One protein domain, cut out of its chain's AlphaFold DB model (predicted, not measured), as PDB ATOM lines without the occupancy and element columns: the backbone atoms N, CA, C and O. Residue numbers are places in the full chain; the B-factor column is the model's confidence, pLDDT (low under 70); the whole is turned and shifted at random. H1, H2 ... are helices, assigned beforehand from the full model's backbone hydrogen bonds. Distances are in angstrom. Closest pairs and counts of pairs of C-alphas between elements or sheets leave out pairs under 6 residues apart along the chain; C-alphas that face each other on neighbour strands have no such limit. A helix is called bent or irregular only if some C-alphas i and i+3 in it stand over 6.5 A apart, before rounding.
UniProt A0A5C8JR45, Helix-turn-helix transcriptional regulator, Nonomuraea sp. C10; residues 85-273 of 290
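AT A GLANCE: This is residues 85 to 273 of the 290 residues of the protein "Helix-turn-helix transcriptional regulator" of Nonomuraea sp. C10 (UniProt A0A5C8JR45). Two groups of longer helices make the body: a bundle of H6, H8 and H9, side by side, and next to it H5 side by side with H7a, the first arm of the bent helix H7, whose second arm H7b touches H6. H1 crosses H7a, and at one end of the longest axis the short H2, H3 and H4 with long links make a looser head. The printed part has 189 residues with nine named helices, H1 to H9 along the chain, and no named strand; the class is all helix. The whole is compact, with a radius of gyration of the C-alphas of 17.2 A and spans of 53 by 39 by 30 A.

HOW THE PARTS SIT: The longest helix, H7, residues 202 to 226, is bent, with C-alphas 215 and 218 7.1 A apart; by its hydrogen bonds it was assigned as one helix. Its arms H7a, residues 202 to 215, and H7b, residues 218 to 226, stand at a steep tilt of 35.5 degrees, only just beyond shallow. H7a touches H5, residues 148 to 169, at a shallow tilt of 13 degrees, the same way; their closest C-alphas, of Glu 164 and Ala 215, are 5.3 A apart. H1, residues 86 to 92, touches H7a about perpendicular, at 89 degrees, the closest C-alphas being those of Leu 91 and Ala 209, 6.0 A. H5, with residues 163 to 167 alone, touches H6, residues 176 to 189, in a hairpin at a shallow tilt of 29 degrees, opposite ways; the closest C-alphas are those of Ala 167 and Leu 180, 6.3 A. H6, with residues 176 to 177 alone, touches H7b, the closest C-alphas being those of Ala 177 and Leu 219, 4.9 A. H6 forms a bundle, three helices side by side, with H8, residues 235 to 249, and H9, residues 254 to 272. H8 and H9 are a hairpin at 18 degrees, closest at the C-alphas of Phe 248 and His 261, 5.0 A. H3, residues 127 to 133, touches H4, residues 138 to 145, closest at the C-alphas of Ala 131 and Arg 138, 5.2 A; H2, residues 107 to 110, touches no helix. Every O i to N i+4 pair is within hydrogen-bond range in H3, H4, H5, H6, H7b and H9, against 9 of 10 in H7a, 9 of 11 in H8 and 0 of 3 in H1, where 2 of 4 O i to N i+3 pairs are; H2 is too short for an O i to N i+4 pair.

IN THESE COORDINATES: From first to last C-alpha H5 measures 32.0 A, H9 26.3 A, H8 21.5 A, H7a 20.2 A and H6 20.0 A. H1 begins at C-alpha 86, (-26.789, 85.751, -21.097), and H9 ends at C-alpha 272, (-24.845, 86.307, -0.716).

THE WHOLE: The C-alphas farthest apart, of Thr 139 and Gly 227, are 53.5 A apart. The printed part has no cut; the links H1 to H2, H2 to H3 and H6 to H7 are long. The mean pLDDT of the printed part is 70.3, with 81 residues under 70, among them residues 85 to 138 and 191 to 205.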
ATOM      1  N   VAL A  85     -25.584  86.233 -25.102       33.50
ATOM      2  CA  VAL A  85     -26.777  85.372 -24.963       33.50
ATOM      3  C   VAL A  85     -27.299  85.270 -23.508       33.50
ATOM      4  O   VAL A  85     -28.437  84.883 -23.284       33.50
ATOM      5  N   HIS A  86     -26.492  85.685 -22.527       39.44
ATOM      6  CA  HIS A  86     -26.789  85.751 -21.097       39.44
ATOM      7  C   HIS A  86     -27.774  86.870 -20.696       39.44
ATOM      8  O   HIS A  86     -28.421  86.746 -19.660       39.44
ATOM      9  N   HIS A  87     -27.914  87.942 -21.491       40.22
ATOM     10  CA  HIS A  87     -28.823  89.059 -21.184       40.22
ATOM     11  C   HIS A  87     -30.290  88.714 -21.497       40.22
ATOM     12  O   HIS A  87     -31.166  88.992 -20.686       40.22
ATOM     13  N   CYS A  88     -30.547  88.001 -22.602       31.73
ATOM     14  CA  CYS A  88     -31.896  87.579 -23.002       31.73
ATOM     15  C   CYS A  88     -32.573  86.658 -21.982       31.73
ATOM     16  O   CYS A  88     -33.796  86.682 -21.856       31.73
ATOM     17  N   THR A  89     -31.810  85.842 -21.249       43.03
ATOM     18  CA  THR A  89     -32.406  84.876 -20.324       43.03
ATOM     19  C   THR A  89     -33.055  85.589 -19.143       43.03
ATOM     20  O   THR A  89     -34.135  85.171 -18.734       43.03
ATOM     21  N   PHE A  90     -32.458  86.693 -18.653       39.19
ATOM     22  CA  PHE A  90     -32.888  87.475 -17.476       39.19
ATOM     23  C   PHE A  90     -34.391  87.818 -17.478       39.19
ATOM     24  O   PHE A  90     -35.042  87.838 -16.437       39.19
ATOM     25  N   LEU A  91     -34.950  87.975 -18.672       45.84
ATOM     26  CA  LEU A  91     -36.301  88.458 -18.946       45.84
ATOM     27  C   LEU A  91     -37.369  87.384 -18.986       45.84
ATOM     28  O   LEU A  91     -38.527  87.699 -19.202       45.84
ATOM     29  N   LEU A  92     -36.994  86.126 -18.786       46.25
ATOM     30  CA  LEU A  92     -37.896  84.983 -18.900       46.25
ATOM     31  C   LEU A  92     -38.636  84.659 -17.588       46.25
ATOM     32  O   LEU A  92     -39.547  83.833 -17.573       46.25
ATOM     33  N   ILE A  93     -38.310  85.356 -16.497       47.75
ATOM     34  CA  ILE A  93     -38.477  84.811 -15.140       47.75
ATOM     35  C   ILE A  93     -39.744  85.243 -14.412       47.75
ATOM     36  O   ILE A  93     -40.375  84.440 -13.728       47.75
ATOM     37  N   VAL A  94     -40.087  86.527 -14.457       42.19
ATOM     38  CA  VAL A  94     -41.165  87.060 -13.622       42.19
ATOM     39  C   VAL A  94     -42.491  86.890 -14.356       42.19
ATOM     40  O   VAL A  94     -42.906  87.750 -15.128       42.19
ATOM     41  N   GLY A  95     -43.117  85.728 -14.174       43.19
ATOM     42  CA  GLY A  95     -44.426  85.432 -14.751       43.19
ATOM     43  C   GLY A  95     -45.560  86.305 -14.183       43.19
ATOM     44  O   GLY A  95     -45.367  87.249 -13.412       43.19
ATOM     45  N   PHE A  96     -46.778  86.010 -14.624       39.81
ATOM     46  CA  PHE A  96     -47.927  86.890 -14.453       39.81
ATOM     47  C   PHE A  96     -48.374  87.035 -12.987       39.81
ATOM     48  O   PHE A  96     -48.897  86.101 -12.390       39.81
ATOM     49  N   ARG A  97     -48.323  88.263 -12.461       38.09
ATOM     50  CA  ARG A  97     -49.316  88.784 -11.506       38.09
ATOM     51  C   ARG A  97     -49.635  90.238 -11.852       38.09
ATOM     52  O   ARG A  97     -49.019  91.155 -11.322       38.09
ATOM     53  N   ALA A  98     -50.632  90.449 -12.712       34.97
ATOM     54  CA  ALA A  98     -51.246  91.763 -12.880       34.97
ATOM     55  C   ALA A  98     -52.221  92.009 -11.716       34.97
ATOM     56  O   ALA A  98     -53.332  91.474 -11.693       34.97
ATOM     57  N   GLN A  99     -51.799  92.793 -10.724       37.06
ATOM     58  CA  GLN A  99     -52.699  93.374  -9.729       37.06
ATOM     59  C   GLN A  99     -52.809  94.872 -10.017       37.06
ATOM     60  O   GLN A  99     -51.812  95.517 -10.329       37.06
ATOM     61  N   ALA A 100     -54.030  95.405  -9.943       28.84
ATOM     62  CA  ALA A 100     -54.382  96.760 -10.352       28.84
ATOM     63  C   ALA A 100     -53.472  97.837  -9.734       28.84
ATOM     64  O   ALA A 100     -53.697  98.285  -8.609       28.84
ATOM     65  N   ALA A 101     -52.496  98.325 -10.500       32.22
ATOM     66  CA  ALA A 101     -51.905  99.623 -10.231       32.22
ATOM     67  C   ALA A 101     -52.946 100.680 -10.622       32.22
ATOM     68  O   ALA A 101     -53.275 100.853 -11.798       32.22
ATOM     69  N   ARG A 102     -53.497 101.384  -9.627       36.97
ATOM     70  CA  ARG A 102     -54.290 102.601  -9.843       36.97
ATOM     71  C   ARG A 102     -53.380 103.673 -10.456       36.97
ATOM     72  O   ARG A 102     -52.867 104.529  -9.742       36.97
ATOM     73  N   ARG A 103     -53.170 103.641 -11.773       34.28
ATOM     74  CA  ARG A 103     -52.530 104.734 -12.519       34.28
ATOM     75  C   ARG A 103     -53.592 105.508 -13.298       34.28
ATOM     76  O   ARG A 103     -54.506 104.943 -13.895       34.28
ATOM     77  N   ARG A 104     -53.518 106.831 -13.159       34.78
ATOM     78  CA  ARG A 104     -54.516 107.809 -13.595       34.78
ATOM     79  C   ARG A 104     -54.625 107.822 -15.128       34.78
ATOM     80  O   ARG A 104     -53.646 108.088 -15.804       34.78
ATOM     81  N   ALA A 105     -55.836 107.530 -15.602       39.81
ATOM     82  CA  ALA A 105     -56.469 107.899 -16.874       39.81
ATOM     83  C   ALA A 105     -55.636 107.878 -18.180       39.81
ATOM     84  O   ALA A 105     -55.122 108.896 -18.623       39.81
ATOM     85  N   GLU A 106     -55.716 106.745 -18.887       36.84
ATOM     86  CA  GLU A 106     -55.759 106.662 -20.355       36.84
ATOM     87  C   GLU A 106     -56.879 105.675 -20.750       36.84
ATOM     88  O   GLU A 106     -57.165 104.750 -19.984       36.84
ATOM     89  N   PRO A 107     -57.492 105.769 -21.943       38.41
ATOM     90  CA  PRO A 107     -58.478 104.785 -22.413       38.41
ATOM     91  C   PRO A 107     -57.934 103.339 -22.445       38.41
ATOM     92  O   PRO A 107     -58.684 102.389 -22.230       38.41
ATOM     93  N   ARG A 108     -56.610 103.162 -22.609       42.31
ATOM     94  CA  ARG A 108     -55.900 101.872 -22.458       42.31
ATOM     95  C   ARG A 108     -55.834 101.357 -21.016       42.31
ATOM     96  O   ARG A 108     -55.633 100.164 -20.816       42.31
ATOM     97  N   ALA A 109     -55.991 102.219 -20.014       37.94
ATOM     98  CA  ALA A 109     -56.027 101.846 -18.600       37.94
ATOM     99  C   ALA A 109     -57.411 101.329 -18.167       37.94
ATOM    100  O   ALA A 109     -57.495 100.500 -17.268       37.94
ATOM    101  N   ALA A 110     -58.493 101.733 -18.845       34.19
ATOM    102  CA  ALA A 110     -59.847 101.256 -18.540       34.19
ATOM    103  C   ALA A 110     -60.027  99.748 -18.821       34.19
ATOM    104  O   ALA A 110     -60.749  99.065 -18.097       34.19
ATOM    105  N   ALA A 111     -59.304  99.195 -19.802       38.16
ATOM    106  CA  ALA A 111     -59.257  97.750 -20.050       38.16
ATOM    107  C   ALA A 111     -58.425  96.971 -19.005       38.16
ATOM    108  O   ALA A 111     -58.568  95.757 -18.898       38.16
ATOM    109  N   ARG A 112     -57.593  97.657 -18.203       45.34
ATOM    110  CA  ARG A 112     -56.785  97.078 -17.107       45.34
ATOM    111  C   ARG A 112     -57.553  96.994 -15.775       45.34
ATOM    112  O   ARG A 112     -56.999  96.570 -14.768       45.34
ATOM    113  N   GLY A 113     -58.816  97.425 -15.758       30.05
ATOM    114  CA  GLY A 113     -59.649  97.577 -14.562       30.05
ATOM    115  C   GLY A 113     -60.457  96.351 -14.120       30.05
ATOM    116  O   GLY A 113     -61.434  96.543 -13.400       30.05
ATOM    117  N   ARG A 114     -60.104  95.114 -14.507       36.25
ATOM    118  CA  ARG A 114     -60.714  93.899 -13.926       36.25
ATOM    119  C   ARG A 114     -59.662  92.936 -13.345       36.25
ATOM    120  O   ARG A 114     -58.613  92.763 -13.961       36.25
ATOM    121  N   PRO A 115     -59.879  92.394 -12.128       36.94
ATOM    122  CA  PRO A 115     -58.793  92.076 -11.199       36.94
ATOM    123  C   PRO A 115     -58.354  90.601 -11.205       36.94
ATOM    124  O   PRO A 115     -59.181  89.702 -11.139       36.94
ATOM    125  N   ALA A 116     -57.031  90.412 -11.112       44.28
ATOM    126  CA  ALA A 116     -56.331  89.440 -10.261       44.28
ATOM    127  C   ALA A 116     -56.614  87.933 -10.422       44.28
ATOM    128  O   ALA A 116     -57.172  87.330  -9.512       44.28
ATOM    129  N   VAL A 117     -56.107  87.271 -11.471       40.81
ATOM    130  CA  VAL A 117     -56.045  85.792 -11.486       40.81
ATOM    131  C   VAL A 117     -54.867  85.294 -12.332       40.81
ATOM    132  O   VAL A 117     -55.006  85.119 -13.536       40.81
ATOM    133  N   PHE A 118     -53.696  85.059 -11.729       46.31
ATOM    134  CA  PHE A 118     -52.537  84.545 -12.485       46.31
ATOM    135  C   PHE A 118     -51.601  83.574 -11.732       46.31
ATOM    136  O   PHE A 118     -50.594  83.146 -12.286       46.31
ATOM    137  N   ALA A 119     -51.930  83.149 -10.510       40.72
ATOM    138  CA  ALA A 119     -51.000  82.376  -9.674       40.72
ATOM    139  C   ALA A 119     -50.912  80.859  -9.990       40.72
ATOM    140  O   ALA A 119     -50.030  80.187  -9.461       40.72
ATOM    141  N   GLU A 120     -51.794  80.288 -10.826       36.72
ATOM    142  CA  GLU A 120     -52.033  78.830 -10.789       36.72
ATOM    143  C   GLU A 120     -51.583  78.000 -12.013       36.72
ATOM    144  O   GLU A 120     -51.247  76.834 -11.808       36.72
ATOM    145  N   HIS A 121     -51.478  78.535 -13.244       38.94
ATOM    146  CA  HIS A 121     -51.513  77.675 -14.458       38.94
ATOM    147  C   HIS A 121     -50.304  77.728 -15.442       38.94
ATOM    148  O   HIS A 121     -50.111  76.780 -16.192       38.94
ATOM    149  N   GLY A 122     -49.411  78.730 -15.418       45.72
ATOM    150  CA  GLY A 122     -48.138  78.717 -16.192       45.72
ATOM    151  C   GLY A 122     -48.193  78.819 -17.710       45.72
ATOM    152  O   GLY A 122     -49.215  79.153 -18.277       45.72
ATOM    153  N   HIS A 123     -47.047  78.634 -18.373       40.59
ATOM    154  CA  HIS A 123     -46.851  78.851 -19.819       40.59
ATOM    155  C   HIS A 123     -47.814  78.111 -20.766       40.59
ATOM    156  O   HIS A 123     -47.948  78.514 -21.922       40.59
ATOM    157  N   GLU A 124     -48.509  77.076 -20.296       42.75
ATOM    158  CA  GLU A 124     -49.556  76.396 -21.063       42.75
ATOM    159  C   GLU A 124     -50.902  77.129 -21.053       42.75
ATOM    160  O   GLU A 124     -51.821  76.726 -21.766       42.75
ATOM    161  N   VAL A 125     -51.020  78.233 -20.305       49.97
ATOM    162  CA  VAL A 125     -52.237  79.041 -20.245       49.97
ATOM    163  C   VAL A 125     -52.578  79.513 -21.653       49.97
ATOM    164  O   VAL A 125     -51.993  80.437 -22.240       49.97
ATOM    165  N   ALA A 126     -53.570  78.839 -22.231       50.31
ATOM    166  CA  ALA A 126     -54.177  79.247 -23.473       50.31
ATOM    167  C   ALA A 126     -54.615  80.706 -23.302       50.31
ATOM    168  O   ALA A 126     -55.152  81.079 -22.265       50.31
ATOM    169  N   LEU A 127     -54.459  81.557 -24.321       54.34
ATOM    170  CA  LEU A 127     -54.927  82.952 -24.246       54.34
ATOM    171  C   LEU A 127     -56.421  83.053 -23.841       54.34
ATOM    172  O   LEU A 127     -56.882  84.086 -23.368       54.34
ATOM    173  N   ALA A 128     -57.169  81.958 -24.025       49.91
ATOM    174  CA  ALA A 128     -58.518  81.728 -23.518       49.91
ATOM    175  C   ALA A 128     -58.639  81.791 -21.988       49.91
ATOM    176  O   ALA A 128     -59.587  82.378 -21.478       49.91
ATOM    177  N   GLU A 129     -57.691  81.215 -21.264       49.84
ATOM    178  CA  GLU A 129     -57.657  81.222 -19.808       49.84
ATOM    179  C   GLU A 129     -57.252  82.592 -19.265       49.84
ATOM    180  O   GLU A 129     -57.865  83.043 -18.306       49.84
ATOM    181  N   ILE A 130     -56.340  83.308 -19.940       55.25
ATOM    182  CA  ILE A 130     -56.039  84.727 -19.652       55.25
ATOM    183  C   ILE A 130     -57.291  85.588 -19.845       55.25
ATOM    184  O   ILE A 130     -57.611  86.423 -19.004       55.25
ATOM    185  N   ALA A 131     -58.020  85.374 -20.944       55.22
ATOM    186  CA  ALA A 131     -59.258  86.089 -21.242       55.22
ATOM    187  C   ALA A 131     -60.312  85.854 -20.150       55.22
ATOM    188  O   ALA A 131     -60.887  86.801 -19.623       55.22
ATOM    189  N   ARG A 132     -60.497  84.589 -19.755       52.56
ATOM    190  CA  ARG A 132     -61.423  84.180 -18.693       52.56
ATOM    191  C   ARG A 132     -61.030  84.754 -17.328       52.56
ATOM    192  O   ARG A 132     -61.893  85.235 -16.608       52.56
ATOM    193  N   ALA A 133     -59.744  84.720 -16.994       50.75
ATOM    194  CA  ALA A 133     -59.172  85.255 -15.759       50.75
ATOM    195  C   ALA A 133     -59.344  86.776 -15.631       50.75
ATOM    196  O   ALA A 133     -59.670  87.274 -14.560       50.75
ATOM    197  N   ALA A 134     -59.146  87.508 -16.727       55.00
ATOM    198  CA  ALA A 134     -59.320  88.957 -16.777       55.00
ATOM    199  C   ALA A 134     -60.777  89.387 -17.050       55.00
ATOM    200  O   ALA A 134     -61.039  90.583 -17.187       55.00
ATOM    201  N   ASP A 135     -61.712  88.431 -17.137       55.09
ATOM    202  CA  ASP A 135     -63.129  88.648 -17.453       55.09
ATOM    203  C   ASP A 135     -63.328  89.521 -18.715       55.09
ATOM    204  O   ASP A 135     -64.117  90.469 -18.786       55.09
ATOM    205  N   VAL A 136     -62.540  89.208 -19.746       62.72
ATOM    206  CA  VAL A 136     -62.572  89.843 -21.069       62.72
ATOM    207  C   VAL A 136     -62.656  88.784 -22.163       62.72
ATOM    208  O   VAL A 136     -62.273  87.631 -21.992       62.72
ATOM    209  N   SER A 137     -63.136  89.164 -23.347       66.31
ATOM    210  CA  SER A 137     -63.124  88.246 -24.488       66.31
ATOM    211  C   SER A 137     -61.700  88.054 -25.033       66.31
ATOM    212  O   SER A 137     -60.889  88.985 -25.024       66.31
ATOM    213  N   ARG A 138     -61.400  86.877 -25.605       63.19
ATOM    214  CA  ARG A 138     -60.136  86.645 -26.341       63.19
ATOM    215  C   ARG A 138     -59.914  87.686 -27.437       63.19
ATOM    216  O   ARG A 138     -58.792  88.135 -27.640       63.19
ATOM    217  N   THR A 139     -60.986  88.091 -28.119       70.50
ATOM    218  CA  THR A 139     -60.958  89.126 -29.158       70.50
ATOM    219  C   THR A 139     -60.517  90.476 -28.592       70.50
ATOM    220  O   THR A 139     -59.754  91.186 -29.240       70.50
ATOM    221  N   THR A 140     -60.938  90.821 -27.375       66.44
ATOM    222  CA  THR A 140     -60.516  92.045 -26.680       66.44
ATOM    223  C   THR A 140     -59.026  92.001 -26.334       66.44
ATOM    224  O   THR A 140     -58.329  92.983 -26.576       66.44
ATOM    225  N   LEU A 141     -58.514  90.863 -25.850       64.62
ATOM    226  CA  LEU A 141     -57.076  90.685 -25.603       64.62
ATOM    227  C   LEU A 141     -56.256  90.800 -26.890       64.62
ATOM    228  O   LEU A 141     -55.331  91.606 -26.947       64.62
ATOM    229  N   TYR A 142     -56.624  90.063 -27.944       65.06
ATOM    230  CA  TYR A 142     -55.918  90.124 -29.228       65.06
ATOM    231  C   TYR A 142     -55.966  91.520 -29.861       65.06
ATOM    232  O   TYR A 142     -54.981  91.942 -30.450       65.06
ATOM    233  N   ARG A 143     -57.059  92.280 -29.708       68.25
ATOM    234  CA  ARG A 143     -57.129  93.676 -30.183       68.25
ATOM    235  C   ARG A 143     -56.274  94.641 -29.364       68.25
ATOM    236  O   ARG A 143     -55.804  95.633 -29.908       68.25
ATOM    237  N   THR A 144     -56.107  94.377 -28.071       63.62
ATOM    238  CA  THR A 144     -55.365  95.264 -27.161       63.62
ATOM    239  C   THR A 144     -53.859  95.054 -27.278       63.62
ATOM    240  O   THR A 144     -53.115  96.030 -27.295       63.62
ATOM    241  N   PHE A 145     -53.424  93.796 -27.379       64.69
ATOM    242  CA  PHE A 145     -52.009  93.425 -27.365       64.69
ATOM    243  C   PHE A 145     -51.487  92.991 -28.740       64.69
ATOM    244  O   PHE A 145     -50.294  93.021 -28.974       64.69
ATOM    245  N   GLY A 146     -52.328  92.593 -29.692       67.31
ATOM    246  CA  GLY A 146     -51.883  92.197 -31.037       67.31
ATOM    247  C   GLY A 146     -51.162  90.843 -31.107       67.31
ATOM    248  O   GLY A 146     -51.367  90.108 -32.070       67.31
ATOM    249  N   SER A 147     -50.384  90.462 -30.088       70.19
ATOM    250  CA  SER A 147     -49.687  89.175 -29.998       70.19
ATOM    251  C   SER A 147     -49.511  88.681 -28.553       70.19
ATOM    252  O   SER A 147     -49.756  89.407 -27.585       70.19
ATOM    253  N   ARG A 148     -49.094  87.414 -28.397       68.25
ATOM    254  CA  ARG A 148     -48.748  86.831 -27.086       68.25
ATOM    255  C   ARG A 148     -47.485  87.463 -26.508       68.25
ATOM    256  O   ARG A 148     -47.389  87.637 -25.298       68.25
ATOM    257  N   GLU A 149     -46.545  87.814 -27.373       70.38
ATOM    258  CA  GLU A 149     -45.271  88.431 -27.026       70.38
ATOM    259  C   GLU A 149     -45.475  89.850 -26.481       70.38
ATOM    260  O   GLU A 149     -44.857  90.208 -25.484       70.38
ATOM    261  N   GLU A 150     -46.382  90.635 -27.072       71.62
ATOM    262  CA  GLU A 150     -46.719  91.983 -26.589       71.62
ATOM    263  C   GLU A 150     -47.392  91.936 -25.208       71.62
ATOM    264  O   GLU A 150     -47.093  92.744 -24.322       71.62
ATOM    265  N   LEU A 151     -48.284  90.959 -25.005       71.56
ATOM    266  CA  LEU A 151     -48.905  90.711 -23.709       71.56
ATOM    267  C   LEU A 151     -47.846  90.335 -22.665       71.56
ATOM    268  O   LEU A 151     -47.828  90.920 -21.583       71.56
ATOM    269  N   ALA A 152     -46.954  89.397 -22.994       69.62
ATOM    270  CA  ALA A 152     -45.867  88.994 -22.109       69.62
ATOM    271  C   ALA A 152     -44.964  90.188 -21.764       69.62
ATOM    272  O   ALA A 152     -44.754  90.465 -20.588       69.62
ATOM    273  N   ALA A 153     -44.501  90.947 -22.763       71.06
ATOM    274  CA  ALA A 153     -43.654  92.120 -22.560       71.06
ATOM    275  C   ALA A 153     -44.310  93.179 -21.660       71.06
ATOM    276  O   ALA A 153     -43.638  93.744 -20.805       71.06
ATOM    277  N   THR A 154     -45.621  93.404 -21.802       73.00
ATOM    278  CA  THR A 154     -46.364  94.339 -20.940       73.00
ATOM    279  C   THR A 154     -46.394  93.871 -19.483       73.00
ATOM    280  O   THR A 154     -46.243  94.673 -18.568       73.00
ATOM    281  N   VAL A 155     -46.559  92.570 -19.250       72.94
ATOM    282  CA  VAL A 155     -46.561  92.019 -17.888       72.94
ATOM    283  C   VAL A 155     -45.174  92.025 -17.264       72.94
ATOM    284  O   VAL A 155     -45.042  92.327 -16.078       72.94
ATOM    285  N   TYR A 156     -44.133  91.753 -18.051       71.94
ATOM    286  CA  TYR A 156     -42.762  91.938 -17.588       71.94
ATOM    287  C   TYR A 156     -42.492  93.387 -17.213       71.94
ATOM    288  O   TYR A 156     -41.920  93.634 -16.159       71.94
ATOM    289  N   GLU A 157     -42.939  94.334 -18.030       78.94
ATOM    290  CA  GLU A 157     -42.796  95.759 -17.754       78.94
ATOM    291  C   GLU A 157     -43.466  96.161 -16.432       78.94
ATOM    292  O   GLU A 157     -42.826  96.814 -15.610       78.94
ATOM    293  N   ASP A 158     -44.689  95.689 -16.161       77.25
ATOM    294  CA  ASP A 158     -45.365  95.916 -14.875       77.25
ATOM    295  C   ASP A 158     -44.583  95.303 -13.692       77.25
ATOM    296  O   ASP A 158     -44.484  95.899 -12.618       77.25
ATOM    297  N   ASN A 159     -43.992  94.118 -13.879       79.50
ATOM    298  CA  ASN A 159     -43.148  93.482 -12.869       79.50
ATOM    299  C   ASN A 159     -41.850  94.265 -12.619       79.50
ATOM    300  O   ASN A 159     -41.471  94.433 -11.461       79.50
ATOM    301  N   ILE A 160     -41.200  94.784 -13.665       83.62
ATOM    302  CA  ILE A 160     -39.995  95.612 -13.527       83.62
ATOM    303  C   ILE A 160     -40.320  96.914 -12.800       83.62
ATOM    304  O   ILE A 160     -39.598  97.271 -11.876       83.62
ATOM    305  N   VAL A 161     -41.443  97.566 -13.119       86.75
ATOM    306  CA  VAL A 161     -41.890  98.771 -12.397       86.75
ATOM    307  C   VAL A 161     -42.035  98.500 -10.899       86.75
ATOM    308  O   VAL A 161     -41.609  99.313 -10.087       86.75
ATOM    309  N   ARG A 162     -42.568  97.338 -10.506       84.94
ATOM    310  CA  ARG A 162     -42.679  96.962  -9.087       84.94
ATOM    311  C   ARG A 162     -41.320  96.743  -8.424       84.94
ATOM    312  O   ARG A 162     -41.160  97.076  -7.254       84.94
ATOM    313  N   ILE A 163     -40.356  96.173  -9.148       89.62
ATOM    314  CA  ILE A 163     -38.980  96.004  -8.660       89.62
ATOM    315  C   ILE A 163     -38.313  97.373  -8.501       89.62
ATOM    316  O   ILE A 163     -37.685  97.615  -7.478       89.62
ATOM    317  N   GLU A 164     -38.487  98.285  -9.458       93.31
ATOM    318  CA  GLU A 164     -37.970  99.658  -9.393       93.31
ATOM    319  C   GLU A 164     -38.582 100.445  -8.223       93.31
ATOM    320  O   GLU A 164     -37.856 101.092  -7.469       93.31
ATOM    321  N   GLU A 165     -39.903 100.362  -8.040       94.31
ATOM    322  CA  GLU A 165     -40.616 100.976  -6.913       94.31
ATOM    323  C   GLU A 165     -40.095 100.425  -5.580       94.31
ATOM    324  O   GLU A 165     -39.710 101.198  -4.701       94.31
ATOM    325  N   ARG A 166     -39.982  99.096  -5.454       95.19
ATOM    326  CA  ARG A 166     -39.456  98.464  -4.240       95.19
ATOM    327  C   ARG A 166     -37.992  98.826  -3.989       95.19
ATOM    328  O   ARG A 166     -37.615  99.088  -2.853       95.19
ATOM    329  N   ALA A 167     -37.169  98.884  -5.030       96.00
ATOM    330  CA  ALA A 167     -35.775  99.300  -4.918       96.00
ATOM    331  C   ALA A 167     -35.651 100.750  -4.433       96.00
ATOM    332  O   ALA A 167     -34.772 101.061  -3.630       96.00
ATOM    333  N   ALA A 168     -36.535 101.639  -4.896       96.12
ATOM    334  CA  ALA A 168     -36.575 103.028  -4.456       96.12
ATOM    335  C   ALA A 168     -36.947 103.159  -2.971       96.12
ATOM    336  O   ALA A 168     -36.327 103.958  -2.271       96.12
ATOM    337  N   GLU A 169     -37.904 102.361  -2.483       96.81
ATOM    338  CA  GLU A 169     -38.280 102.302  -1.060       96.81
ATOM    339  C   GLU A 169     -37.139 101.820  -0.155       96.81
ATOM    340  O   GLU A 169     -37.056 102.221   1.002       96.81
ATOM    341  N   LEU A 170     -36.265 100.961  -0.683       95.75
ATOM    342  CA  LEU A 170     -35.175 100.323   0.057       95.75
ATOM    343  C   LEU A 170     -33.870 101.129   0.063       95.75
ATOM    344  O   LEU A 170     -32.886 100.702   0.669       95.75
ATOM    345  N   ARG A 171     -33.833 102.288  -0.604       91.88
ATOM    346  CA  ARG A 171     -32.633 103.133  -0.646       91.88
ATOM    347  C   ARG A 171     -32.229 103.581   0.755       91.88
ATOM    348  O   ARG A 171     -33.047 104.098   1.510       91.88
ATOM    349  N   GLY A 172     -30.944 103.430   1.067       85.75
ATOM    350  CA  GLY A 172     -30.387 103.779   2.374       85.75
ATOM    351  C   GLY A 172     -30.677 102.767   3.485       85.75
ATOM    352  O   GLY A 172     -30.276 103.014   4.617       85.75
ATOM    353  N   SER A 173     -31.348 101.649   3.187       89.56
ATOM    354  CA  SER A 173     -31.440 100.514   4.107       89.56
ATOM    355  C   SER A 173     -30.190  99.640   3.998       89.56
ATOM    356  O   SER A 173     -29.829  99.225   2.894       89.56
ATOM    357  N   ASP A 174     -29.579  99.291   5.133       85.94
ATOM    358  CA  ASP A 174     -28.431  98.371   5.191       85.94
ATOM    359  C   ASP A 174     -28.787  96.964   4.667       85.94
ATOM    360  O   ASP A 174     -27.939  96.279   4.088       85.94
ATOM    361  N   SER A 175     -30.061  96.570   4.804       90.50
ATOM    362  CA  SER A 175     -30.643  95.311   4.316       90.50
ATOM    363  C   SER A 175     -31.280  95.428   2.927       90.50
ATOM    364  O   SER A 175     -31.861  94.464   2.421       90.50
ATOM    365  N   GLY A 176     -31.189  96.593   2.271       93.69
ATOM    366  CA  GLY A 176     -31.939  96.887   1.047       93.69
ATOM    367  C   GLY A 176     -31.681  95.897  -0.094       93.69
ATOM    368  O   GLY A 176     -32.616  95.470  -0.773       93.69
ATOM    369  N   ALA A 177     -30.431  95.460  -0.273       94.19
ATOM    370  CA  ALA A 177     -30.084  94.464  -1.288       94.19
ATOM    371  C   ALA A 177     -30.724  93.091  -1.011       94.19
ATOM    372  O   ALA A 177     -31.252  92.471  -1.938       94.19
ATOM    373  N   LEU A 178     -30.719  92.633   0.249       93.94
ATOM    374  CA  LEU A 178     -31.363  91.375   0.631       93.94
ATOM    375  C   LEU A 178     -32.881  91.475   0.473       93.94
ATOM    376  O   LEU A 178     -33.504  90.569  -0.073       93.94
ATOM    377  N   GLU A 179     -33.487  92.561   0.945       95.06
ATOM    378  CA  GLU A 179     -34.936  92.739   0.873       95.06
ATOM    379  C   GLU A 179     -35.440  92.779  -0.571       95.06
ATOM    380  O   GLU A 179     -36.477  92.188  -0.876       95.06
ATOM    381  N   LEU A 180     -34.702  93.432  -1.477       95.25
ATOM    382  CA  LEU A 180     -35.047  93.422  -2.897       95.25
ATOM    383  C   LEU A 180     -34.837  92.033  -3.515       95.25
ATOM    384  O   LEU A 180     -35.653  91.591  -4.325       95.25
ATOM    385  N   PHE A 181     -33.775  91.327  -3.121       94.19
ATOM    386  CA  PHE A 181     -33.522  89.955  -3.555       94.19
ATOM    387  C   PHE A 181     -34.673  89.020  -3.152       94.19
ATOM    388  O   PHE A 181     -35.245  88.350  -4.012       94.19
ATOM    389  N   GLU A 182     -35.081  89.034  -1.881       92.75
ATOM    390  CA  GLU A 182     -36.209  88.243  -1.372       92.75
ATOM    391  C   GLU A 182     -37.530  88.620  -2.055       92.75
ATOM    392  O   GLU A 182     -38.284  87.735  -2.460       92.75
ATOM    393  N   PHE A 183     -37.773  89.916  -2.282       92.06
ATOM    394  CA  PHE A 183     -38.944  90.387  -3.023       92.06
ATOM    395  C   PHE A 183     -39.011  89.785  -4.432       92.06
ATOM    396  O   PHE A 183     -40.060  89.289  -4.850       92.06
ATOM    397  N   VAL A 184     -37.891  89.771  -5.160       89.31
ATOM    398  CA  VAL A 184     -37.836  89.156  -6.492       89.31
ATOM    399  C   VAL A 184     -38.041  87.645  -6.411       89.31
ATOM    400  O   VAL A 184     -38.781  87.099  -7.229       89.31
ATOM    401  N   LEU A 185     -37.473  86.958  -5.417       88.25
ATOM    402  CA  LEU A 185     -37.718  85.525  -5.221       88.25
ATOM    403  C   LEU A 185     -39.188  85.222  -4.894       88.25
ATOM    404  O   LEU A 185     -39.722  84.204  -5.327       88.25
ATOM    405  N   ASP A 186     -39.872  86.076  -4.137       86.50
ATOM    406  CA  ASP A 186     -41.310  85.931  -3.895       86.50
ATOM    407  C   ASP A 186     -42.117  86.125  -5.182       86.50
ATOM    408  O   ASP A 186     -43.062  85.373  -5.442       86.50
ATOM    409  N   MET A 187     -41.723  87.080  -6.031       80.62
ATOM    410  CA  MET A 187     -42.329  87.240  -7.353       80.62
ATOM    411  C   MET A 187     -42.116  86.000  -8.230       80.62
ATOM    412  O   MET A 187     -43.054  85.607  -8.923       80.62
ATOM    413  N   GLN A 188     -40.939  85.364  -8.177       78.75
ATOM    414  CA  GLN A 188     -40.655  84.110  -8.885       78.75
ATOM    415  C   GLN A 188     -41.531  82.961  -8.396       78.75
ATOM    416  O   GLN A 188     -42.166  82.294  -9.201       78.75
ATOM    417  N   LEU A 189     -41.622  82.747  -7.083       77.94
ATOM    418  CA  LEU A 189     -42.438  81.666  -6.530       77.94
ATOM    419  C   LEU A 189     -43.928  81.843  -6.844       77.94
ATOM    420  O   LEU A 189     -44.638  80.870  -7.100       77.94
ATOM    421  N   ALA A 190     -44.401  83.089  -6.811       71.62
ATOM    422  CA  ALA A 190     -45.791  83.429  -7.074       71.62
ATOM    423  C   ALA A 190     -46.167  83.370  -8.563       71.62
ATOM    424  O   ALA A 190     -47.345  83.526  -8.894       71.62
ATOM    425  N   SER A 191     -45.187  83.175  -9.446       63.78
ATOM    426  CA  SER A 191     -45.363  83.260 -10.887       63.78
ATOM    427  C   SER A 191     -44.866  81.995 -11.565       63.78
ATOM    428  O   SER A 191     -43.725  81.584 -11.407       63.78
ATOM    429  N   ARG A 192     -45.699  81.374 -12.395       58.50
ATOM    430  CA  ARG A 192     -45.216  80.280 -13.240       58.50
ATOM    431  C   ARG A 192     -44.424  80.851 -14.427       58.50
ATOM    432  O   ARG A 192     -44.884  81.802 -15.063       58.50
ATOM    433  N   SER A 193     -43.253  80.270 -14.713       53.34
ATOM    434  CA  SER A 193     -42.359  80.717 -15.794       53.34
ATOM    435  C   SER A 193     -43.063  80.670 -17.156       53.34
ATOM    436  O   SER A 193     -43.839  79.753 -17.430       53.34
ATOM    437  N   ILE A 194     -42.796  81.674 -17.998       51.56
ATOM    438  CA  ILE A 194     -43.241  81.757 -19.402       51.56
ATOM    439  C   ILE A 194     -42.056  81.737 -20.376       51.56
ATOM    440  O   ILE A 194     -42.211  82.044 -21.559       51.56
ATOM    441  N   ALA A 195     -40.887  81.313 -19.880       49.59
ATOM    442  CA  ALA A 195     -39.640  81.191 -20.621       49.59
ATOM    443  C   ALA A 195     -39.758  80.561 -22.028       49.59
ATOM    444  O   ALA A 195     -39.088  81.052 -22.939       49.59
ATOM    445  N   PRO A 196     -40.623  79.553 -22.278       50.31
ATOM    446  CA  PRO A 196     -40.713  78.925 -23.600       50.31
ATOM    447  C   PRO A 196     -41.326  79.810 -24.701       50.31
ATOM    448  O   PRO A 196     -41.187  79.496 -25.881       50.31
ATOM    449  N   ILE A 197     -42.014  80.906 -24.352       52.47
ATOM    450  CA  ILE A 197     -42.816  81.707 -25.298       52.47
ATOM    451  C   ILE A 197     -41.995  82.837 -25.947       52.47
ATOM    452  O   ILE A 197     -42.458  83.475 -26.889       52.47
ATOM    453  N   LEU A 198     -40.759  83.090 -25.503       53.12
ATOM    454  CA  LEU A 198     -40.018  84.303 -25.872       53.12
ATOM    455  C   LEU A 198     -38.774  84.096 -26.762       53.12
ATOM    456  O   LEU A 198     -37.662  84.402 -26.337       53.12
ATOM    457  N   PRO A 199     -38.913  83.679 -28.036       51.59
ATOM    458  CA  PRO A 199     -37.783  83.679 -28.965       51.59
ATOM    459  C   PRO A 199     -37.681  84.915 -29.889       51.59
ATOM    460  O   PRO A 199     -36.808  84.917 -30.754       51.59
ATOM    461  N   ARG A 200     -38.536  85.959 -29.792       50.31
ATOM    462  CA  ARG A 200     -38.682  86.938 -30.908       50.31
ATOM    463  C   ARG A 200     -38.557  88.453 -30.675       50.31
ATOM    464  O   ARG A 200     -38.489  89.161 -31.677       50.31
ATOM    465  N   SER A 201     -38.434  88.988 -29.458       55.12
ATOM    466  CA  SER A 201     -38.311  90.454 -29.256       55.12
ATOM    467  C   SER A 201     -37.105  90.872 -28.414       55.12
ATOM    468  O   SER A 201     -37.248  91.549 -27.400       55.12
ATOM    469  N   ALA A 202     -35.906  90.500 -28.873       57.59
ATOM    470  CA  ALA A 202     -34.635  90.770 -28.193       57.59
ATOM    471  C   ALA A 202     -34.489  92.233 -27.710       57.59
ATOM    472  O   ALA A 202     -34.148  92.453 -26.560       57.59
ATOM    473  N   GLY A 203     -34.868  93.231 -28.521       64.75
ATOM    474  CA  GLY A 203     -34.635  94.642 -28.172       64.75
ATOM    475  C   GLY A 203     -35.469  95.202 -27.009       64.75
ATOM    476  O   GLY A 203     -34.935  95.947 -26.197       64.75
ATOM    477  N   ARG A 204     -36.765  94.866 -26.906       67.75
ATOM    478  CA  ARG A 204     -37.614  95.346 -25.790       67.75
ATOM    479  C   ARG A 204     -37.275  94.623 -24.494       67.75
ATOM    480  O   ARG A 204     -37.375  95.201 -23.421       67.75
ATOM    481  N   PHE A 205     -36.879  93.360 -24.601       67.94
ATOM    482  CA  PHE A 205     -36.471  92.615 -23.432       67.94
ATOM    483  C   PHE A 205     -35.113  93.113 -22.911       67.94
ATOM    484  O   PHE A 205     -35.007  93.368 -21.720       67.94
ATOM    485  N   ASP A 206     -34.128  93.395 -23.770       72.31
ATOM    486  CA  ASP A 206     -32.833  93.955 -23.343       72.31
ATOM    487  C   ASP A 206     -32.977  95.204 -22.442       72.31
ATOM    488  O   ASP A 206     -32.311  95.297 -21.410       72.31
ATOM    489  N   ASP A 207     -33.892  96.121 -22.780       79.69
ATOM    490  CA  ASP A 207     -34.208  97.307 -21.965       79.69
ATOM    491  C   ASP A 207     -34.732  96.942 -20.565       79.69
ATOM    492  O   ASP A 207     -34.244  97.430 -19.547       79.69
ATOM    493  N   LEU A 208     -35.684  96.013 -20.499       76.75
ATOM    494  CA  LEU A 208     -36.265  95.549 -19.241       76.75
ATOM    495  C   LEU A 208     -35.224  94.838 -18.344       76.75
ATOM    496  O   LEU A 208     -35.286  94.951 -17.117       76.75
ATOM    497  N   ALA A 209     -34.236  94.143 -18.924       75.94
ATOM    498  CA  ALA A 209     -33.150  93.530 -18.153       75.94
ATOM    499  C   ALA A 209     -32.211  94.590 -17.590       75.94
ATOM    500  O   ALA A 209     -31.865  94.523 -16.409       75.94
ATOM    501  N   ALA A 210     -31.842  95.577 -18.409       84.06
ATOM    502  CA  ALA A 210     -31.010  96.692 -17.976       84.06
ATOM    503  C   ALA A 210     -31.662  97.442 -16.806       84.06
ATOM    504  O   ALA A 210     -31.028  97.628 -15.770       84.06
ATOM    505  N   ARG A 211     -32.958  97.751 -16.913       88.44
ATOM    506  CA  ARG A 211     -33.738  98.394 -15.845       88.44
ATOM    507  C   ARG A 211     -33.746  97.606 -14.538       88.44
ATOM    508  O   ARG A 211     -33.601  98.170 -13.457       88.44
ATOM    509  N   THR A 212     -33.862  96.284 -14.622       86.56
ATOM    510  CA  THR A 212     -33.819  95.444 -13.418       86.56
ATOM    511  C   THR A 212     -32.424  95.413 -12.800       86.56
ATOM    512  O   THR A 212     -32.290  95.502 -11.582       86.56
ATOM    513  N   ALA A 213     -31.377  95.307 -13.622       89.56
ATOM    514  CA  ALA A 213     -30.002  95.388 -13.145       89.56
ATOM    515  C   ALA A 213     -29.734  96.740 -12.462       89.56
ATOM    516  O   ALA A 213     -29.107  96.780 -11.404       89.56
ATOM    517  N   ASP A 214     -30.266  97.830 -13.015       91.81
ATOM    518  CA  ASP A 214     -30.173  99.173 -12.439       91.81
ATOM    519  C   ASP A 214     -30.891  99.286 -11.092       91.81
ATOM    520  O   ASP A 214     -30.348  99.897 -10.171       91.81
ATOM    521  N   ALA A 215     -32.051  98.643 -10.932       93.62
ATOM    522  CA  ALA A 215     -32.772  98.608  -9.660       93.62
ATOM    523  C   ALA A 215     -31.948  97.955  -8.531       93.62
ATOM    524  O   ALA A 215     -31.987  98.416  -7.392       93.62
ATOM    525  N   PHE A 216     -31.160  96.920  -8.839       94.81
ATOM    526  CA  PHE A 216     -30.275  96.275  -7.863       94.81
ATOM    527  C   PHE A 216     -28.957  97.018  -7.643       94.81
ATOM    528  O   PHE A 216     -28.420  96.977  -6.538       94.81
ATOM    529  N   ARG A 217     -28.424  97.669  -8.681       94.94
ATOM    530  CA  ARG A 217     -27.051  98.190  -8.715       94.94
ATOM    531  C   ARG A 217     -26.688  99.005  -7.479       94.94
ATOM    532  O   ARG A 217     -25.762  98.630  -6.770       94.94
ATOM    533  N   THR A 218     -27.449 100.061  -7.194       93.31
ATOM    534  CA  THR A 218     -27.160 100.950  -6.060       93.31
ATOM    535  C   THR A 218     -27.253 100.215  -4.725       93.31
ATOM    536  O   THR A 218     -26.373 100.366  -3.891       93.31
ATOM    537  N   LEU A 219     -28.262  99.363  -4.528       95.25
ATOM    538  CA  LEU A 219     -28.427  98.634  -3.265       95.25
ATOM    539  C   LEU A 219     -27.280  97.646  -3.020       95.25
ATOM    540  O   LEU A 219     -26.820  97.504  -1.891       95.25
ATOM    541  N   VAL A 220     -26.800  96.974  -4.069       94.88
ATOM    542  CA  VAL A 220     -25.670  96.041  -3.966       94.88
ATOM    543  C   VAL A 220     -24.352  96.786  -3.749       94.88
ATOM    544  O   VAL A 220     -23.533  96.348  -2.947       94.88
ATOM    545  N   GLU A 221     -24.148  97.924  -4.416       92.81
ATOM    546  CA  GLU A 221     -22.986  98.793  -4.182       92.81
ATOM    547  C   GLU A 221     -22.969  99.339  -2.746       92.81
ATOM    548  O   GLU A 221     -21.916  99.368  -2.106       92.81
ATOM    549  N   ASP A 222     -24.128  99.727  -2.214       90.75
ATOM    550  CA  ASP A 222     -24.286 100.184  -0.834       90.75
ATOM    551  C   ASP A 222     -23.965  99.059   0.160       90.75
ATOM    552  O   ASP A 222     -23.155  99.256   1.068       90.75
ATOM    553  N   ALA A 223     -24.510  97.861  -0.067       91.19
ATOM    554  CA  ALA A 223     -24.248  96.679   0.750       91.19
ATOM    555  C   ALA A 223     -22.765  96.260   0.722       91.19
ATOM    556  O   ALA A 223     -22.183  95.921   1.755       91.19
ATOM    557  N   ALA A 224     -22.115  96.345  -0.443       90.75
ATOM    558  CA  ALA A 224     -20.686  96.075  -0.586       90.75
ATOM    559  C   ALA A 224     -19.835  97.087   0.194       90.75
ATOM    560  O   ALA A 224     -18.905  96.694   0.897       90.75
ATOM    561  N   ARG A 225     -20.176  98.383   0.137       89.19
ATOM    562  CA  ARG A 225     -19.495  99.423   0.932       89.19
ATOM    563  C   ARG A 225     -19.716  99.249   2.433       89.19
ATOM    564  O   ARG A 225     -18.812  99.553   3.205       89.19
ATOM    565  N   ALA A 226     -20.895  98.782   2.839       88.00
ATOM    566  CA  ALA A 226     -21.227  98.499   4.232       88.00
ATOM    567  C   ALA A 226     -20.625  97.176   4.746       88.00
ATOM    568  O   ALA A 226     -20.624  96.932   5.952       88.00
ATOM    569  N   GLY A 227     -20.105  96.321   3.857       88.06
ATOM    570  CA  GLY A 227     -19.581  95.002   4.211       88.06
ATOM    571  C   GLY A 227     -20.663  93.992   4.609       88.06
ATOM    572  O   GLY A 227     -20.367  93.028   5.314       88.06
ATOM    573  N   THR A 228     -21.915  94.203   4.188       87.19
ATOM    574  CA  THR A 228     -23.043  93.294   4.474       87.19
ATOM    575  C   THR A 228     -23.158  92.150   3.460       87.19
ATOM    576  O   THR A 228     -23.848  91.159   3.719       87.19
ATOM    577  N   VAL A 229     -22.420  92.234   2.348       89.50
ATOM    578  CA  VAL A 229     -22.191  91.144   1.384       89.50
ATOM    579  C   VAL A 229     -20.730  90.664   1.435       89.50
ATOM    580  O   VAL A 229     -19.843  91.455   1.763       89.50
ATOM    581  N   PRO A 230     -20.443  89.384   1.122       90.12
ATOM    582  CA  PRO A 230     -19.078  88.864   1.067       90.12
ATOM    583  C   PRO A 230     -18.202  89.570   0.031       90.12
ATOM    584  O   PRO A 230     -18.680  90.060  -0.993       90.12
ATOM    585  N   GLU A 231     -16.888  89.527   0.246       87.75
ATOM    586  CA  GLU A 231     -15.918  89.973  -0.755       87.75
ATOM    587  C   GLU A 231     -16.095  89.189  -2.068       87.75
ATOM    588  O   GLU A 231     -16.213  87.963  -2.072       87.75
ATOM    589  N   GLY A 232     -16.136  89.909  -3.192       85.44
ATOM    590  CA  GLY A 232     -16.371  89.331  -4.518       85.44
ATOM    591  C   GLY A 232     -17.844  89.128  -4.888       85.44
ATOM    592  O   GLY A 232     -18.113  88.746  -6.024       85.44
ATOM    593  N   VAL A 233     -18.795  89.414  -3.991       90.44
ATOM    594  CA  VAL A 233     -20.225  89.447  -4.327       90.44
ATOM    595  C   VAL A 233     -20.600  90.844  -4.812       90.44
ATOM    596  O   VAL A 233     -20.625  91.799  -4.038       90.44
ATOM    597  N   GLY A 234     -20.897  90.962  -6.106       90.38
ATOM    598  CA  GLY A 234     -21.399  92.182  -6.726       90.38
ATOM    599  C   GLY A 234     -22.746  91.976  -7.410       90.38
ATOM    600  O   GLY A 234     -23.447  90.980  -7.216       90.38
ATOM    601  N   LEU A 235     -23.123  92.948  -8.246       92.69
ATOM    602  CA  LEU A 235     -24.381  92.913  -8.996       92.69
ATOM    603  C   LEU A 235     -24.510  91.626  -9.825       92.69
ATOM    604  O   LEU A 235     -25.576  91.021  -9.868       92.69
ATOM    605  N   THR A 236     -23.420  91.186 -10.455       89.69
ATOM    606  CA  THR A 236     -23.394  89.980 -11.292       89.69
ATOM    607  C   THR A 236     -23.794  88.731 -10.510       89.69
ATOM    608  O   THR A 236     -24.640  87.970 -10.975       89.69
ATOM    609  N   GLU A 237     -23.238  88.532  -9.316       92.81
ATOM    610  CA  GLU A 237     -23.496  87.370  -8.461       92.81
ATOM    611  C   GLU A 237     -24.939  87.368  -7.950       92.81
ATOM    612  O   GLU A 237     -25.599  86.327  -7.967       92.81
ATOM    613  N   VAL A 238     -25.461  88.538  -7.566       92.38
ATOM    614  CA  VAL A 238     -26.858  88.689  -7.135       92.38
ATOM    615  C   VAL A 238     -27.814  88.360  -8.279       92.38
ATOM    616  O   VAL A 238     -28.729  87.550  -8.112       92.38
ATOM    617  N   LEU A 239     -27.587  88.923  -9.470       88.81
ATOM    618  CA  LEU A 239     -28.419  88.621 -10.633       88.81
ATOM    619  C   LEU A 239     -28.305  87.139 -11.010       88.81
ATOM    620  O   LEU A 239     -29.327  86.513 -11.278       88.81
ATOM    621  N   LEU A 240     -27.112  86.538 -10.964       87.81
ATOM    622  CA  LEU A 240     -26.918  85.107 -11.217       87.81
ATOM    623  C   LEU A 240     -27.663  84.232 -10.198       87.81
ATOM    624  O   LEU A 240     -28.264  83.230 -10.578       87.81
ATOM    625  N   ALA A 241     -27.694  84.605  -8.921       90.69
ATOM    626  CA  ALA A 241     -28.482  83.897  -7.916       90.69
ATOM    627  C   ALA A 241     -29.984  83.955  -8.198       90.69
ATOM    628  O   ALA A 241     -30.659  82.929  -8.117       90.69
ATOM    629  N   ILE A 242     -30.493  85.114  -8.620       87.62
ATOM    630  CA  ILE A 242     -31.880  85.267  -9.081       87.62
ATOM    631  C   ILE A 242     -32.156  84.330 -10.268       87.62
ATOM    632  O   ILE A 242     -33.221  83.715 -10.326       87.62
ATOM    633  N   ARG A 243     -31.194  84.161 -11.189       79.56
ATOM    634  CA  ARG A 243     -31.290  83.195 -12.302       79.56
ATOM    635  C   ARG A 243     -31.345  81.747 -11.815       79.56
ATOM    636  O   ARG A 243     -32.124  80.960 -12.337       79.56
ATOM    637  N   MET A 244     -30.503  81.385 -10.853       84.88
ATOM    638  CA  MET A 244     -30.459  80.026 -10.308       84.88
ATOM    639  C   MET A 244     -31.751  79.679  -9.564       84.88
ATOM    640  O   MET A 244     -32.240  78.559  -9.689       84.88
ATOM    641  N   ALA A 245     -32.330  80.641  -8.840       83.81
ATOM    642  CA  ALA A 245     -33.582  80.449  -8.116       83.81
ATOM    643  C   ALA A 245     -34.771  80.106  -9.032       83.81
ATOM    644  O   ALA A 245     -35.634  79.313  -8.649       83.81
ATOM    645  N   GLU A 246     -34.767  80.614 -10.267       73.31
ATOM    646  CA  GLU A 246     -35.787  80.305 -11.274       73.31
ATOM    647  C   GLU A 246     -35.882  78.808 -11.566       73.31
ATOM    648  O   GLU A 246     -36.979  78.282 -11.738       73.31
ATOM    649  N   VAL A 247     -34.748  78.101 -11.599       75.06
ATOM    650  CA  VAL A 247     -34.726  76.661 -11.896       75.06
ATOM    651  C   VAL A 247     -35.600  75.899 -10.899       75.06
ATOM    652  O   VAL A 247     -36.272  74.940 -11.265       75.06
ATOM    653  N   PHE A 248     -35.669  76.369  -9.652       74.62
ATOM    654  CA  PHE A 248     -36.554  75.794  -8.642       74.62
ATOM    655  C   PHE A 248     -38.029  76.131  -8.890       74.62
ATOM    656  O   PHE A 248     -38.897  75.325  -8.566       74.62
ATOM    657  N   ALA A 249     -38.314  77.309  -9.451       66.75
ATOM    658  CA  ALA A 249     -39.660  77.765  -9.794       66.75
ATOM    659  C   ALA A 249     -40.223  77.098 -11.065       66.75
ATOM    660  O   ALA A 249     -41.440  77.096 -11.260       66.75
ATOM    661  N   ALA A 250     -39.366  76.511 -11.906       66.19
ATOM    662  CA  ALA A 250     -39.756  75.801 -13.126       66.19
ATOM    663  C   ALA A 250     -40.316  74.384 -12.881       66.19
ATOM    664  O   ALA A 250     -40.876  73.791 -13.797       66.19
ATOM    665  N   GLU A 251     -40.191  73.851 -11.663       73.94
ATOM    666  CA  GLU A 251     -40.717  72.537 -11.279       73.94
ATOM    667  C   GLU A 251     -42.247  72.464 -11.432       73.94
ATOM    668  O   GLU A 251     -42.968  73.360 -10.980       73.94
ATOM    669  N   GLU A 252     -42.759  71.388 -12.034       69.50
ATOM    670  CA  GLU A 252     -44.187  71.229 -12.335       69.50
ATOM    671  C   GLU A 252     -44.991  70.901 -11.073       69.50
ATOM    672  O   GLU A 252     -46.032  71.524 -10.808       69.50
ATOM    673  N   ASP A 253     -44.472  69.986 -10.246       80.75
ATOM    674  CA  ASP A 253     -45.109  69.604  -8.989       80.75
ATOM    675  C   ASP A 253     -45.071  70.768  -7.991       80.75
ATOM    676  O   ASP A 253     -44.017  71.272  -7.603       80.75
ATOM    677  N   ALA A 254     -46.248  71.202  -7.538       75.38
ATOM    678  CA  ALA A 254     -46.366  72.363  -6.662       75.38
ATOM    679  C   ALA A 254     -45.685  72.175  -5.298       75.38
ATOM    680  O   ALA A 254     -45.122  73.129  -4.755       75.38
ATOM    681  N   GLY A 255     -45.710  70.958  -4.749       78.31
ATOM    682  CA  GLY A 255     -45.071  70.643  -3.477       78.31
ATOM    683  C   GLY A 255     -43.549  70.594  -3.595       78.31
ATOM    684  O   GLY A 255     -42.846  71.091  -2.714       78.31
ATOM    685  N   VAL A 256     -43.023  70.017  -4.675       80.62
ATOM    686  CA  VAL A 256     -41.586  69.974  -4.972       80.62
ATOM    687  C   VAL A 256     -41.076  71.378  -5.284       80.62
ATOM    688  O   VAL A 256     -40.092  71.787  -4.673       80.62
ATOM    689  N   ARG A 257     -41.790  72.160  -6.103       82.38
ATOM    690  CA  ARG A 257     -41.479  73.565  -6.408       82.38
ATOM    691  C   ARG A 257     -41.340  74.403  -5.144       82.38
ATOM    692  O   ARG A 257     -40.301  75.020  -4.928       82.38
ATOM    693  N   ALA A 258     -42.346  74.374  -4.269       80.94
ATOM    694  CA  ALA A 258     -42.308  75.120  -3.012       80.94
ATOM    695  C   ALA A 258     -41.108  74.707  -2.136       80.94
ATOM    696  O   ALA A 258     -40.414  75.564  -1.587       80.94
ATOM    697  N   ARG A 259     -40.815  73.401  -2.044       85.75
ATOM    698  CA  ARG A 259     -39.675  72.881  -1.270       85.75
ATOM    699  C   ARG A 259     -38.321  73.260  -1.869       85.75
ATOM    700  O   ARG A 259     -37.436  73.678  -1.125       85.75
ATOM    701  N   HIS A 260     -38.139  73.096  -3.178       87.06
ATOM    702  CA  HIS A 260     -36.900  73.443  -3.873       87.06
ATOM    703  C   HIS A 260     -36.648  74.942  -3.816       87.06
ATOM    704  O   HIS A 260     -35.543  75.349  -3.473       87.06
ATOM    705  N   HIS A 261     -37.679  75.756  -4.042       86.25
ATOM    706  CA  HIS A 261     -37.560  77.203  -3.960       86.25
ATOM    707  C   HIS A 261     -37.198  77.659  -2.542       86.25
ATOM    708  O   HIS A 261     -36.274  78.447  -2.371       86.25
ATOM    709  N   ALA A 262     -37.850  77.109  -1.508       87.75
ATOM    710  CA  ALA A 262     -37.525  77.421  -0.115       87.75
ATOM    711  C   ALA A 262     -36.085  77.023   0.257       87.75
ATOM    712  O   ALA A 262     -35.370  77.799   0.887       87.75
ATOM    713  N   ARG A 263     -35.626  75.833  -0.153       89.31
ATOM    714  CA  ARG A 263     -34.250  75.376   0.110       89.31
ATOM    715  C   ARG A 263     -33.214  76.185  -0.664       89.31
ATOM    716  O   ARG A 263     -32.219  76.608  -0.084       89.31
ATOM    717  N   GLY A 264     -33.459  76.412  -1.951       89.94
ATOM    718  CA  GLY A 264     -32.607  77.212  -2.819       89.94
ATOM    719  C   GLY A 264     -32.459  78.639  -2.308       89.94
ATOM    720  O   GLY A 264     -31.339  79.121  -2.181       89.94
ATOM    721  N   ARG A 265     -33.566  79.268  -1.901       90.31
ATOM    722  CA  ARG A 265     -33.580  80.587  -1.251       90.31
ATOM    723  C   ARG A 265     -32.635  80.644  -0.058       90.31
ATOM    724  O   ARG A 265     -31.821  81.554   0.017       90.31
ATOM    725  N   VAL A 266     -32.698  79.663   0.842       90.69
ATOM    726  CA  VAL A 266     -31.813  79.620   2.015       90.69
ATOM    727  C   VAL A 266     -30.341  79.515   1.606       90.69
ATOM    728  O   VAL A 266     -29.514  80.262   2.123       90.69
ATOM    729  N   VAL A 267     -30.010  78.641   0.652       91.56
ATOM    730  CA  VAL A 267     -28.632  78.487   0.153       91.56
ATOM    731  C   VAL A 267     -28.116  79.787  -0.466       91.56
ATOM    732  O   VAL A 267     -27.024  80.237  -0.124       91.56
ATOM    733  N   LEU A 268     -28.906  80.411  -1.342       92.25
ATOM    734  CA  LEU A 268     -28.526  81.646  -2.026       92.25
ATOM    735  C   LEU A 268     -28.399  82.814  -1.045       92.25
ATOM    736  O   LEU A 268     -27.419  83.552  -1.100       92.25
ATOM    737  N   ARG A 269     -29.336  82.937  -0.098       90.69
ATOM    738  CA  ARG A 269     -29.282  83.947   0.960       90.69
ATOM    739  C   ARG A 269     -28.025  83.804   1.807       90.69
ATOM    740  O   ARG A 269     -27.340  84.793   2.026       90.69
ATOM    741  N   HIS A 270     -27.691  82.595   2.258       87.88
ATOM    742  CA  HIS A 270     -26.473  82.379   3.045       87.88
ATOM    743  C   HIS A 270     -25.197  82.667   2.252       87.88
ATOM    744  O   HIS A 270     -24.232  83.161   2.829       87.88
ATOM    745  N   GLY A 271     -25.187  82.361   0.954       89.06
ATOM    746  CA  GLY A 271     -24.041  82.628   0.087       89.06
ATOM    747  C   GLY A 271     -23.827  84.112  -0.208       89.06
ATOM    748  O   GLY A 271     -22.684  84.537  -0.333       89.06
ATOM    749  N   LEU A 272     -24.902  84.898  -0.309       90.44
ATOM    750  CA  LEU A 272     -24.845  86.307  -0.716       90.44
ATOM    751  C   LEU A 272     -24.932  87.302   0.445       90.44
ATOM    752  O   LEU A 272     -24.393  88.396   0.342       90.44
ATOM    753  N   PHE A 273     -25.611  86.938   1.532       87.69
ATOM    754  CA  PHE A 273     -25.961  87.833   2.640       87.69
ATOM    755  C   PHE A 273     -25.762  87.133   4.001       87.69
ATOM    756  O   PHE A 273     -26.719  86.929   4.757       87.69
TER     757      PHE A 273